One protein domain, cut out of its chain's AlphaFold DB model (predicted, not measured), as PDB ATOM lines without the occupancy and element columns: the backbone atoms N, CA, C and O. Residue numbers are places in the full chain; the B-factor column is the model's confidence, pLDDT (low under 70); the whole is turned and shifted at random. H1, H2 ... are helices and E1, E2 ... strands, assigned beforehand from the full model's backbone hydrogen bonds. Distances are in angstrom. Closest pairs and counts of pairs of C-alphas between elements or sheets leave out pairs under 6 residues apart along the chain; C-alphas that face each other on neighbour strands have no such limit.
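AT A GLANCE: This is residues 16 to 95 of the 105 residues of an uncharacterized protein of Xanthomonas sp. ISO98C4 (UniProt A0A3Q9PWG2). Picture a strongly twisted ribbon of three strands, the long hairpin E1 and E2 with E5 beside E2, reaching to one end of the longest axis. Toward the other end lie the short helix H1 and a small second hairpin, E3 and E4, with long loops before and after H1. The printed part has 80 residues, with named elements in the order E1 E2 H1 E3 E4 E5; the class is mostly strand, though under half of the residues are in named elements. Both sheets, E1 - E2 - E5 and E3 - E4, are antiparallel. The whole is only just compact, close to loose, with a radius of gyration of the C-alphas of 13.5 A and spans of 42 by 31 by 22 A.

IN THESE COORDINATES: Find C-alpha 23 at (35.503, -40.540, -17.258); there E1 begins, residues 23 to 31, 21.7 A long, and it bends by 68 degrees at residue 26. E2, residues 34 to 42, runs 22.9 A. H1, residues 55 to 60, spans 8.5 A from C-alpha 55 at (47.631, -29.251, -27.510). E3 is residues 77 to 80, 9.4 A, and E4 residues 83 to 85, 6.9 A. E5, residues 90 to 94, runs 12.9 A to C-alpha 94 at (23.438, -45.270, -16.868).

HOW THE PARTS SIT: Look first at inner strand E2. In its hairpin with E1, antiparallel at 155 degrees, N 24 and O 41 are 2.8 A apart, within hydrogen-bond range. E5 is its antiparallel neighbour at 150 degrees, with N 38 and O 93 at 2.9 A. In the hairpin E3 and E4, N 79 and O 83 are 2.9 A apart. E4 and E5 are apart, and H1 is not on the three-stranded sheet. Every O i to N i+4 pair in H1 is within hydrogen-bond range.

THE WHOLE: The C-alphas of Gly 32 and Ala 55 are the two farthest apart, 42.3 A. The printed part has no cut; the links E2 to H1 and H1 to E3 are long. Look for pLDDT under 70 at residues 70 to 72.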
ATOM      1  N   ASN A  16      27.023 -31.934 -12.548       85.94
ATOM      2  CA  ASN A  16      26.601 -32.565 -13.799       85.94
ATOM      3  C   ASN A  16      27.782 -32.631 -14.764       85.94
ATOM      4  O   ASN A  16      28.435 -31.614 -15.026       85.94
ATOM      5  N   LEU A  17      28.011 -33.817 -15.320       85.56
ATOM      6  CA  LEU A  17      28.954 -34.004 -16.414       85.56
ATOM      7  C   LEU A  17      28.329 -33.502 -17.718       85.56
ATOM      8  O   LEU A  17      27.119 -33.610 -17.927       85.56
ATOM      9  N   THR A  18      29.155 -32.936 -18.588       86.19
ATOM     10  CA  THR A  18      28.746 -32.544 -19.938       86.19
ATOM     11  C   THR A  18      28.919 -33.712 -20.905       86.19
ATOM     12  O   THR A  18      29.707 -34.628 -20.670       86.19
ATOM     13  N   GLN A  19      28.162 -33.707 -22.005       84.56
ATOM     14  CA  GLN A  19      28.313 -34.729 -23.040       84.56
ATOM     15  C   GLN A  19      29.748 -34.725 -23.592       84.56
ATOM     16  O   GLN A  19      30.320 -33.664 -23.853       84.56
ATOM     17  N   GLY A  20      30.322 -35.917 -23.770       83.38
ATOM     18  CA  GLY A  20      31.712 -36.081 -24.199       83.38
ATOM     19  C   GLY A  20      32.747 -35.838 -23.095       83.38
ATOM     20  O   GLY A  20      33.933 -35.737 -23.403       83.38
ATOM     21  N   GLN A  21      32.328 -35.730 -21.829       87.50
ATOM     22  CA  GLN A  21      33.239 -35.723 -20.687       87.50
ATOM     23  C   GLN A  21      33.969 -37.065 -20.582       87.50
ATOM     24  O   GLN A  21      33.345 -38.125 -20.521       87.50
ATOM     25  N   LEU A  22      35.296 -37.006 -20.483       87.56
ATOM     26  CA  LEU A  22      36.108 -38.181 -20.211       87.56
ATOM     27  C   LEU A  22      35.932 -38.630 -18.757       87.56
ATOM     28  O   LEU A  22      36.012 -37.821 -17.823       87.56
ATOM     29  N   VAL A  23      35.717 -39.930 -18.570       88.12
ATOM     30  CA  VAL A  23      35.503 -40.540 -17.258       88.12
ATOM     31  C   VAL A  23      36.296 -41.836 -17.098       88.12
ATOM     32  O   VAL A  23      36.528 -42.563 -18.062       88.12
ATOM     33  N   CYS A  24      36.678 -42.147 -15.861       87.88
ATOM     34  CA  CYS A  24      37.197 -43.449 -15.458       87.88
ATOM     35  C   CYS A  24      36.064 -44.287 -14.859       87.88
ATOM     36  O   CYS A  24      35.395 -43.834 -13.927       87.88
ATOM     37  N   VAL A  25      35.862 -45.507 -15.361       88.81
ATOM     38  CA  VAL A  25      34.926 -46.473 -14.771       88.81
ATOM     39  C   VAL A  25      35.596 -47.162 -13.585       88.81
ATOM     40  O   VAL A  25      36.603 -47.844 -13.747       88.81
ATOM     41  N   GLN A  26      35.012 -47.015 -12.399       87.75
ATOM     42  CA  GLN A  26      35.539 -47.566 -11.147       87.75
ATOM     43  C   GLN A  26      34.731 -48.771 -10.645       87.75
ATOM     44  O   GLN A  26      35.290 -49.658 -10.004       87.75
ATOM     45  N   ALA A  27      33.426 -48.830 -10.933       87.56
ATOM     46  CA  ALA A  27      32.578 -49.970 -10.578       87.56
ATOM     47  C   ALA A  27      31.445 -50.191 -11.589       87.56
ATOM     48  O   ALA A  27      31.076 -49.290 -12.342       87.56
ATOM     49  N   ILE A  28      30.867 -51.395 -11.581       89.69
ATOM     50  CA  ILE A  28      29.782 -51.792 -12.485       89.69
ATOM     51  C   ILE A  28      28.587 -52.283 -11.664       89.69
ATOM     52  O   ILE A  28      28.664 -53.303 -10.982       89.69
ATOM     53  N   GLY A  29      27.460 -51.586 -11.780       87.69
ATOM     54  CA  GLY A  29      26.162 -52.002 -11.266       87.69
ATOM     55  C   GLY A  29      25.454 -52.877 -12.295       87.69
ATOM     56  O   GLY A  29      24.966 -52.385 -13.317       87.69
ATOM     57  N   ARG A  30      25.409 -54.188 -12.052       85.06
ATOM     58  CA  ARG A  30      24.810 -55.165 -12.974       85.06
ATOM     59  C   ARG A  30      23.393 -55.545 -12.557       85.06
ATOM     60  O   ARG A  30      23.098 -55.678 -11.374       85.06
ATOM     61  N   ALA A  31      22.542 -55.784 -13.552       81.69
ATOM     62  CA  ALA A  31      21.308 -56.546 -13.389       81.69
ATOM     63  C   ALA A  31      21.468 -57.855 -14.170       81.69
ATOM     64  O   ALA A  31      21.380 -57.882 -15.405       81.69
ATOM     65  N   GLY A  32      21.750 -58.939 -13.442       83.00
ATOM     66  CA  GLY A  32      22.126 -60.211 -14.045       83.00
ATOM     67  C   GLY A  32      23.485 -60.074 -14.729       83.00
ATOM     68  O   GLY A  32      24.423 -59.538 -14.144       83.00
ATOM     69  N   GLN A  33      23.597 -60.527 -15.978       81.50
ATOM     70  CA  GLN A  33      24.853 -60.422 -16.731       81.50
ATOM     71  C   GLN A  33      25.082 -59.029 -17.341       81.50
ATOM     72  O   GLN A  33      26.223 -58.662 -17.624       81.50
ATOM     73  N   ASN A  34      24.026 -58.224 -17.485       82.69
ATOM     74  CA  ASN A  34      24.093 -56.955 -18.203       82.69
ATOM     75  C   ASN A  34      24.474 -55.793 -17.268       82.69
ATOM     76  O   ASN A  34      23.812 -55.599 -16.239       82.69
ATOM     77  N   PRO A  35      25.503 -54.993 -17.609       84.56
ATOM     78  CA  PRO A  35      25.760 -53.737 -16.919       84.56
ATOM     79  C   PRO A  35      24.580 -52.781 -17.138       84.56
ATOM     80  O   PRO A  35      24.113 -52.599 -18.260       84.56
ATOM     81  N   ARG A  36      24.067 -52.200 -16.052       89.44
ATOM     82  CA  ARG A  36      22.990 -51.195 -16.084       89.44
ATOM     83  C   ARG A  36      23.492 -49.816 -15.698       89.44
ATOM     84  O   ARG A  36      23.030 -48.831 -16.262       89.44
ATOM     85  N   TYR A  37      24.444 -49.770 -14.773       89.06
ATOM     86  CA  TYR A  37      25.062 -48.542 -14.307       89.06
ATOM     87  C   TYR A  37      26.566 -48.719 -14.176       89.06
ATOM     88  O   TYR A  37      27.049 -49.811 -13.868       89.06
ATOM     89  N   TYR A  38      27.292 -47.627 -14.344       90.12
ATOM     90  CA  TYR A  38      28.714 -47.545 -14.060       90.12
ATOM     91  C   TYR A  38      28.940 -46.463 -13.018       90.12
ATOM     92  O   TYR A  38      28.380 -45.374 -13.124       90.12
ATOM     93  N   TYR A  39      29.735 -46.772 -11.999       89.44
ATOM     94  CA  TYR A  39      30.240 -45.750 -11.096       89.44
ATOM     95  C   TYR A  39      31.477 -45.164 -11.748       89.44
ATOM     96  O   TYR A  39      32.437 -45.893 -12.027       89.44
ATOM     97  N   VAL A  40      31.420 -43.874 -12.042       90.81
ATOM     98  CA  VAL A  40      32.447 -43.180 -12.804       90.81
ATOM     99  C   VAL A  40      32.973 -41.985 -12.034       90.81
ATOM    100  O   VAL A  40      32.241 -41.377 -11.257       90.81
ATOM    101  N   ALA A  41      34.224 -41.627 -12.295       89.56
ATOM    102  CA  ALA A  41      34.815 -40.363 -11.880       89.56
ATOM    103  C   ALA A  41      35.286 -39.603 -13.121       89.56
ATOM    104  O   ALA A  41      35.942 -40.184 -13.987       89.56
ATOM    105  N   ALA A  42      34.958 -38.316 -13.222       89.81
ATOM    106  CA  ALA A  42      35.521 -37.455 -14.252       89.81
ATOM    107  C   ALA A  42      37.035 -37.352 -14.055       89.81
ATOM    108  O   ALA A  42      37.512 -37.173 -12.934       89.81
ATOM    109  N   ILE A  43      37.787 -37.488 -15.144       87.75
ATOM    110  CA  ILE A  43      39.247 -37.419 -15.116       87.75
ATOM    111  C   ILE A  43      39.737 -36.361 -16.102       87.75
ATOM    112  O   ILE A  43      39.141 -36.224 -17.174       87.75
ATOM    113  N   PRO A  44      40.829 -35.647 -15.783       86.12
ATOM    114  CA  PRO A  44      41.463 -34.763 -16.743       86.12
ATOM    115  C   PRO A  44      42.010 -35.556 -17.932       86.12
ATOM    116  O   PRO A  44      42.600 -36.626 -17.746       86.12
ATOM    117  N   ALA A  45      41.894 -35.020 -19.143       86.19
ATOM    118  CA  ALA A  45      42.402 -35.651 -20.358       86.19
ATOM    119  C   ALA A  45      43.918 -35.905 -20.298       86.19
ATOM    120  O   ALA A  45      44.397 -36.891 -20.857       86.19
ATOM    121  N   ASP A  46      44.675 -35.081 -19.567       82.75
ATOM    122  CA  ASP A  46      46.130 -35.231 -19.387       82.75
ATOM    123  C   ASP A  46      46.529 -36.500 -18.601       82.75
ATOM    124  O   ASP A  46      47.675 -36.944 -18.659       82.75
ATOM    125  N   THR A  47      45.578 -37.150 -17.916       82.31
ATOM    126  CA  THR A  47      45.804 -38.483 -17.324       82.31
ATOM    127  C   THR A  47      45.957 -39.574 -18.383       82.31
ATOM    128  O   THR A  47      46.543 -40.624 -18.110       82.31
ATOM    129  N   ILE A  48      45.469 -39.347 -19.604       83.56
ATOM    130  CA  ILE A  48      45.611 -40.281 -20.717       83.56
ATOM    131  C   ILE A  48      46.983 -40.072 -21.350       83.56
ATOM    132  O   ILE A  48      47.280 -39.009 -21.888       83.56
ATOM    133  N   ALA A  49      47.813 -41.118 -21.358       81.62
ATOM    134  CA  ALA A  49      49.195 -41.033 -21.840       81.62
ATOM    135  C   ALA A  49      49.319 -40.447 -23.263       81.62
ATOM    136  O   ALA A  49      50.236 -39.676 -23.525       81.62
ATOM    137  N   LYS A  50      48.372 -40.759 -24.161       80.12
ATOM    138  CA  LYS A  50      48.321 -40.204 -25.528       80.12
ATOM    139  C   LYS A  50      47.953 -38.715 -25.585       80.12
ATOM    140  O   LYS A  50      48.269 -38.048 -26.565       80.12
ATOM    141  N   CYS A  51      47.271 -38.203 -24.565       82.25
ATOM    142  CA  CYS A  51      46.923 -36.791 -24.453       82.25
ATOM    143  C   CYS A  51      48.005 -35.962 -23.759       82.25
ATOM    144  O   CYS A  51      47.976 -34.733 -23.866       82.25
ATOM    145  N   LYS A  52      48.984 -36.608 -23.115       77.12
ATOM    146  CA  LYS A  52      50.080 -35.916 -22.445       77.12
ATOM    147  C   LYS A  52      50.840 -35.029 -23.430       77.12
ATOM    148  O   LYS A  52      51.384 -35.509 -24.420       77.12
ATOM    149  N   ASN A  53      50.884 -33.728 -23.144       79.75
ATOM    150  CA  ASN A  53      51.463 -32.683 -24.006       79.75
ATOM    151  C   ASN A  53      50.790 -32.489 -25.381       79.75
ATOM    152  O   ASN A  53      51.322 -31.756 -26.215       79.75
ATOM    153  N   ASN A  54      49.615 -33.074 -25.624       82.75
ATOM    154  CA  ASN A  54      48.863 -32.828 -26.849       82.75
ATOM    155  C   ASN A  54      48.030 -31.544 -26.707       82.75
ATOM    156  O   ASN A  54      47.115 -31.470 -25.884       82.75
ATOM    157  N   ALA A  55      48.331 -30.534 -27.529       81.88
ATOM    158  CA  ALA A  55      47.631 -29.251 -27.510       81.88
ATOM    159  C   ALA A  55      46.117 -29.400 -27.738       81.88
ATOM    160  O   ALA A  55      45.334 -28.717 -27.087       81.88
ATOM    161  N   LEU A  56      45.694 -30.346 -28.584       81.75
ATOM    162  CA  LEU A  56      44.274 -30.601 -28.830       81.75
ATOM    163  C   LEU A  56      43.574 -31.147 -27.583       81.75
ATOM    164  O   LEU A  56      42.468 -30.712 -27.276       81.75
ATOM    165  N   CYS A  57      44.215 -32.042 -26.825       82.69
ATOM    166  CA  CYS A  57      43.641 -32.534 -25.570       82.69
ATOM    167  C   CYS A  57      43.582 -31.435 -24.501       82.69
ATOM    168  O   CYS A  57      42.593 -31.350 -23.784       82.69
ATOM    169  N   LYS A  58      44.583 -30.546 -24.432       75.94
ATOM    170  CA  LYS A  58      44.546 -29.396 -23.511       75.94
ATOM    171  C   LYS A  58      43.415 -28.419 -23.829       75.94
ATOM    172  O   LYS A  58      42.827 -27.854 -22.918       75.94
ATOM    173  N   THR A  59      43.132 -28.192 -25.111       77.75
ATOM    174  CA  THR A  59      42.109 -27.224 -25.530       77.75
ATOM    175  C   THR A  59      40.701 -27.819 -25.550       77.75
ATOM    176  O   THR A  59      39.742 -27.108 -25.266       77.75
ATOM    177  N   TYR A  60      40.558 -29.103 -25.893       78.12
ATOM    178  CA  TYR A  60      39.254 -29.715 -26.182       78.12
ATOM    179  C   TYR A  60      38.959 -31.003 -25.406       78.12
ATOM    180  O   TYR A  60      37.830 -31.492 -25.471       78.12
ATOM    181  N   GLY A  61      39.957 -31.579 -24.732       79.31
ATOM    182  CA  GLY A  61      39.831 -32.851 -24.022       79.31
ATOM    183  C   GLY A  61      39.118 -32.710 -22.683       79.31
ATOM    184  O   GLY A  61      38.281 -33.546 -22.349       79.31
ATOM    185  N   ASP A  62      39.393 -31.630 -21.954       84.62
ATOM    186  CA  ASP A  62      38.686 -31.321 -20.715       84.62
ATOM    187  C   ASP A  62      37.404 -30.552 -21.016       84.62
ATOM    188  O   ASP A  62      37.408 -29.495 -21.656       84.62
ATOM    189  N   ARG A  63      36.276 -31.099 -20.562       84.69
ATOM    190  CA  ARG A  63      34.976 -30.447 -20.682       84.69
ATOM    191  C   ARG A  63      34.615 -29.772 -19.361       84.69
ATOM    192  O   ARG A  63      34.967 -30.267 -18.291       84.69
ATOM    193  N   PRO A  64      33.920 -28.624 -19.404       82.75
ATOM    194  CA  PRO A  64      33.482 -27.974 -18.184       82.75
ATOM    195  C   PRO A  64      32.483 -28.877 -17.458       82.75
ATOM    196  O   PRO A  64      31.525 -29.378 -18.053       82.75
ATOM    197  N   ILE A  65      32.695 -29.052 -16.158       83.75
ATOM    198  CA  ILE A  65      31.767 -29.748 -15.270       83.75
ATOM    199  C   ILE A  65      30.885 -28.697 -14.608       83.75
ATOM    200  O   ILE A  65      31.373 -27.745 -13.996       83.75
ATOM    201  N   LYS A  66      29.565 -28.858 -14.724       84.88
ATOM    202  CA  LYS A  66      28.619 -27.924 -14.116       84.88
ATOM    203  C   LYS A  66      28.408 -28.305 -12.656       84.88
ATOM    204  O   LYS A  66      27.588 -29.171 -12.345       84.88
ATOM    205  N   GLN A  67      29.134 -27.637 -11.772       81.31
ATOM    206  CA  GLN A  67      28.973 -27.777 -10.328       81.31
ATOM    207  C   GLN A  67      27.580 -27.285  -9.895       81.31
ATOM    208  O   GLN A  67      27.144 -26.200 -10.283       81.31
ATOM    209  N   ILE A  68      26.860 -28.105  -9.124       82.12
ATOM    210  CA  ILE A  68      25.573 -27.736  -8.501       82.12
ATOM    211  C   ILE A  68      25.825 -27.157  -7.105       82.12
ATOM    212  O   ILE A  68      25.122 -26.251  -6.664       82.12
ATOM    213  N   LYS A  69      26.841 -27.679  -6.412       74.81
ATOM    214  CA  LYS A  69      27.332 -27.167  -5.132       74.81
ATOM    215  C   LYS A  69      28.788 -26.731  -5.303       74.81
ATOM    216  O   LYS A  69      29.480 -27.329  -6.122       74.81
ATOM    217  N   PRO A  70      29.257 -25.710  -4.566       68.88
ATOM    218  CA  PRO A  70      30.664 -25.331  -4.607       68.88
ATOM    219  C   PRO A  70      31.537 -26.535  -4.246       68.88
ATOM    220  O   PRO A  70      31.220 -27.275  -3.311       68.88
ATOM    221  N   GLU A  71      32.616 -26.737  -5.003       65.81
ATOM    222  CA  GLU A  71      33.588 -27.779  -4.694       65.81
ATOM    223  C   GLU A  71      34.205 -27.495  -3.323       65.81
ATOM    224  O   GLU A  71      34.713 -26.407  -3.061       65.81
ATOM    225  N   SER A  72      34.132 -28.477  -2.429       67.38
ATOM    226  CA  SER A  72      34.836 -28.438  -1.154       67.38
ATOM    227  C   SER A  72      36.170 -29.162  -1.302       67.38
ATOM    228  O   SER A  72      36.183 -30.345  -1.642       67.38
ATOM    229  N   GLY A  73      37.274 -28.483  -0.996       76.75
ATOM    230  CA  GLY A  73      38.616 -29.065  -1.032       76.75
ATOM    231  C   GLY A  73      39.365 -28.809  -2.340       76.75
ATOM    232  O   GLY A  73      39.062 -27.873  -3.074       76.75
ATOM    233  N   GLU A  74      40.394 -29.614  -2.587       81.00
ATOM    234  CA  GLU A  74      41.274 -29.477  -3.748       81.00
ATOM    235  C   GLU A  74      40.567 -29.900  -5.042       81.00
ATOM    236  O   GLU A  74      39.912 -30.943  -5.085       81.00
ATOM    237  N   GLY A  75      40.695 -29.093  -6.098       80.06
ATOM    238  CA  GLY A  75      40.097 -29.379  -7.404       80.06
ATOM    239  C   GLY A  75      40.679 -30.636  -8.058       80.06
ATOM    240  O   GLY A  75      41.823 -31.020  -7.804       80.06
ATOM    241  N   CYS A  76      39.885 -31.282  -8.914       83.69
ATOM    242  CA  CYS A  76      40.298 -32.490  -9.629       83.69
ATOM    243  C   CYS A  76      41.506 -32.225 -10.540       83.69
ATOM    244  O   CYS A  76      41.448 -31.357 -11.413       83.69
ATOM    245  N   HIS A  77      42.581 -32.994 -10.373       84.19
ATOM    246  CA  HIS A  77      43.781 -32.873 -11.200       84.19
ATOM    247  C   HIS A  77      44.486 -34.220 -11.398       84.19
ATOM    248  O   HIS A  77      44.262 -35.191 -10.672       84.19
ATOM    249  N   ALA A  78      45.328 -34.286 -12.431       83.31
ATOM    250  CA  ALA A  78      46.106 -35.473 -12.752       83.31
ATOM    251  C   ALA A  78      47.242 -35.653 -11.733       83.31
ATOM    252  O   ALA A  78      48.046 -34.743 -11.540       83.31
ATOM    253  N   ALA A  79      47.332 -36.835 -11.121       83.75
ATOM    254  CA  ALA A  79      48.432 -37.200 -10.225       83.75
ATOM    255  C   ALA A  79      49.503 -38.029 -10.949       83.75
ATOM    256  O   ALA A  79      50.702 -37.827 -10.759       83.75
ATOM    257  N   ALA A  80      49.067 -38.954 -11.806       77.50
ATOM    258  CA  ALA A  80      49.914 -39.804 -12.636       77.50
ATOM    259  C   ALA A  80      49.111 -40.308 -13.855       77.50
ATOM    260  O   ALA A  80      47.892 -40.123 -13.903       77.50
ATOM    261  N   PRO A  81      49.741 -40.954 -14.855       75.56
ATOM    262  CA  PRO A  81      49.000 -41.562 -15.958       75.56
ATOM    263  C   PRO A  81      47.934 -42.541 -15.445       75.56
ATOM    264  O   PRO A  81      48.239 -43.466 -14.696       75.56
ATOM    265  N   GLY A  82      46.678 -42.316 -15.832       71.56
ATOM    266  CA  GLY A  82      45.516 -43.081 -15.370       71.56
ATOM    267  C   GLY A  82      45.074 -42.812 -13.923       71.56
ATOM    268  O   GLY A  82      44.182 -43.505 -13.439       71.56
ATOM    269  N   GLN A  83      45.666 -41.834 -13.230       78.12
ATOM    270  CA  GLN A  83      45.340 -41.492 -11.844       78.12
ATOM    271  C   GLN A  83      44.993 -40.005 -11.697       78.12
ATOM    272  O   GLN A  83      45.787 -39.127 -12.042       78.12
ATOM    273  N   SER A  84      43.830 -39.739 -11.105       82.56
ATOM    274  CA  SER A  84      43.352 -38.398 -10.747       82.56
ATOM    275  C   SER A  84      43.132 -38.313  -9.242       82.56
ATOM    276  O   SER A  84      42.672 -39.285  -8.638       82.56
ATOM    277  N   VAL A  85      43.426 -37.160  -8.645       82.75
ATOM    278  CA  VAL A  85      43.200 -36.881  -7.216       82.75
ATOM    279  C   VAL A  85      42.487 -35.538  -7.034       82.75
ATOM    280  O   VAL A  85      42.308 -34.780  -7.988       82.75
ATOM    281  N   GLY A  86      42.034 -35.268  -5.808       84.12
ATOM    282  CA  GLY A  86      41.161 -34.138  -5.493       84.12
ATOM    283  C   GLY A  86      39.674 -34.486  -5.621       84.12
ATOM    284  O   GLY A  86      39.285 -35.654  -5.704       84.12
ATOM    285  N   ASN A  87      38.824 -33.463  -5.622       83.62
ATOM    286  CA  ASN A  87      37.369 -33.583  -5.608       83.62
ATOM    287  C   ASN A  87      36.782 -33.833  -7.011       83.62
ATOM    288  O   ASN A  87      35.946 -33.080  -7.502       83.62
ATOM    289  N   CYS A  88      37.234 -34.891  -7.688       86.69
ATOM    290  CA  CYS A  88      36.714 -35.263  -9.002       86.69
ATOM    291  C   CYS A  88      35.226 -35.621  -8.929       86.69
ATOM    292  O   CYS A  88      34.821 -36.490  -8.152       86.69
ATOM    293  N   ALA A  89      34.411 -34.967  -9.764       88.50
ATOM    294  CA  ALA A  89      32.988 -35.266  -9.863       88.50
ATOM    295  C   ALA A  89      32.789 -36.752 -10.186       88.50
ATOM    296  O   ALA A  89      33.308 -37.256 -11.183       88.50
ATOM    297  N   GLN A  90      32.042 -37.447  -9.335       89.06
ATOM    298  CA  GLN A  90      31.873 -38.892  -9.400       89.06
ATOM    299  C   GLN A  90      30.441 -39.295  -9.069       89.06
ATOM    300  O   GLN A  90      29.736 -38.598  -8.335       89.06
ATOM    301  N   GLY A  91      30.007 -40.429  -9.607       88.19
ATOM    302  CA  GLY A  91      28.671 -40.946  -9.360       88.19
ATOM    303  C   GLY A  91      28.274 -42.070 -10.302       88.19
ATOM    304  O   GLY A  91      29.035 -42.493 -11.171       88.19
ATOM    305  N   TRP A  92      27.050 -42.556 -10.115       88.56
ATOM    306  CA  TRP A  92      26.451 -43.557 -10.989       88.56
ATOM    307  C   TRP A  92      25.873 -42.902 -12.240       88.56
ATOM    308  O   TRP A  92      25.042 -42.001 -12.146       88.56
ATOM    309  N   VAL A  93      26.268 -43.405 -13.405       87.88
ATOM    310  CA  VAL A  93      25.672 -43.069 -14.703       87.88
ATOM    311  C   VAL A  93      25.068 -44.319 -15.325       87.88
ATOM    312  O   VAL A  93      25.501 -45.440 -15.031       87.88
ATOM    313  N   SER A  94      24.039 -44.150 -16.151       88.19
ATOM    314  CA  SER A  94      23.438 -45.270 -16.868       88.19
ATOM    315  C   SER A  94      24.385 -45.785 -17.953       88.19
ATOM    316  O   SER A  94      25.208 -45.044 -18.491       88.19
ATOM    317  N   ALA A  95      24.306 -47.081 -18.257       86.75
ATOM    318  CA  ALA A  95      25.173 -47.701 -19.258       86.75
ATOM    319  C   ALA A  95      24.996 -47.108 -20.667       86.75
ATOM    320  O   ALA A  95      25.953 -47.086 -21.427       86.75
TER     321      ALA A  95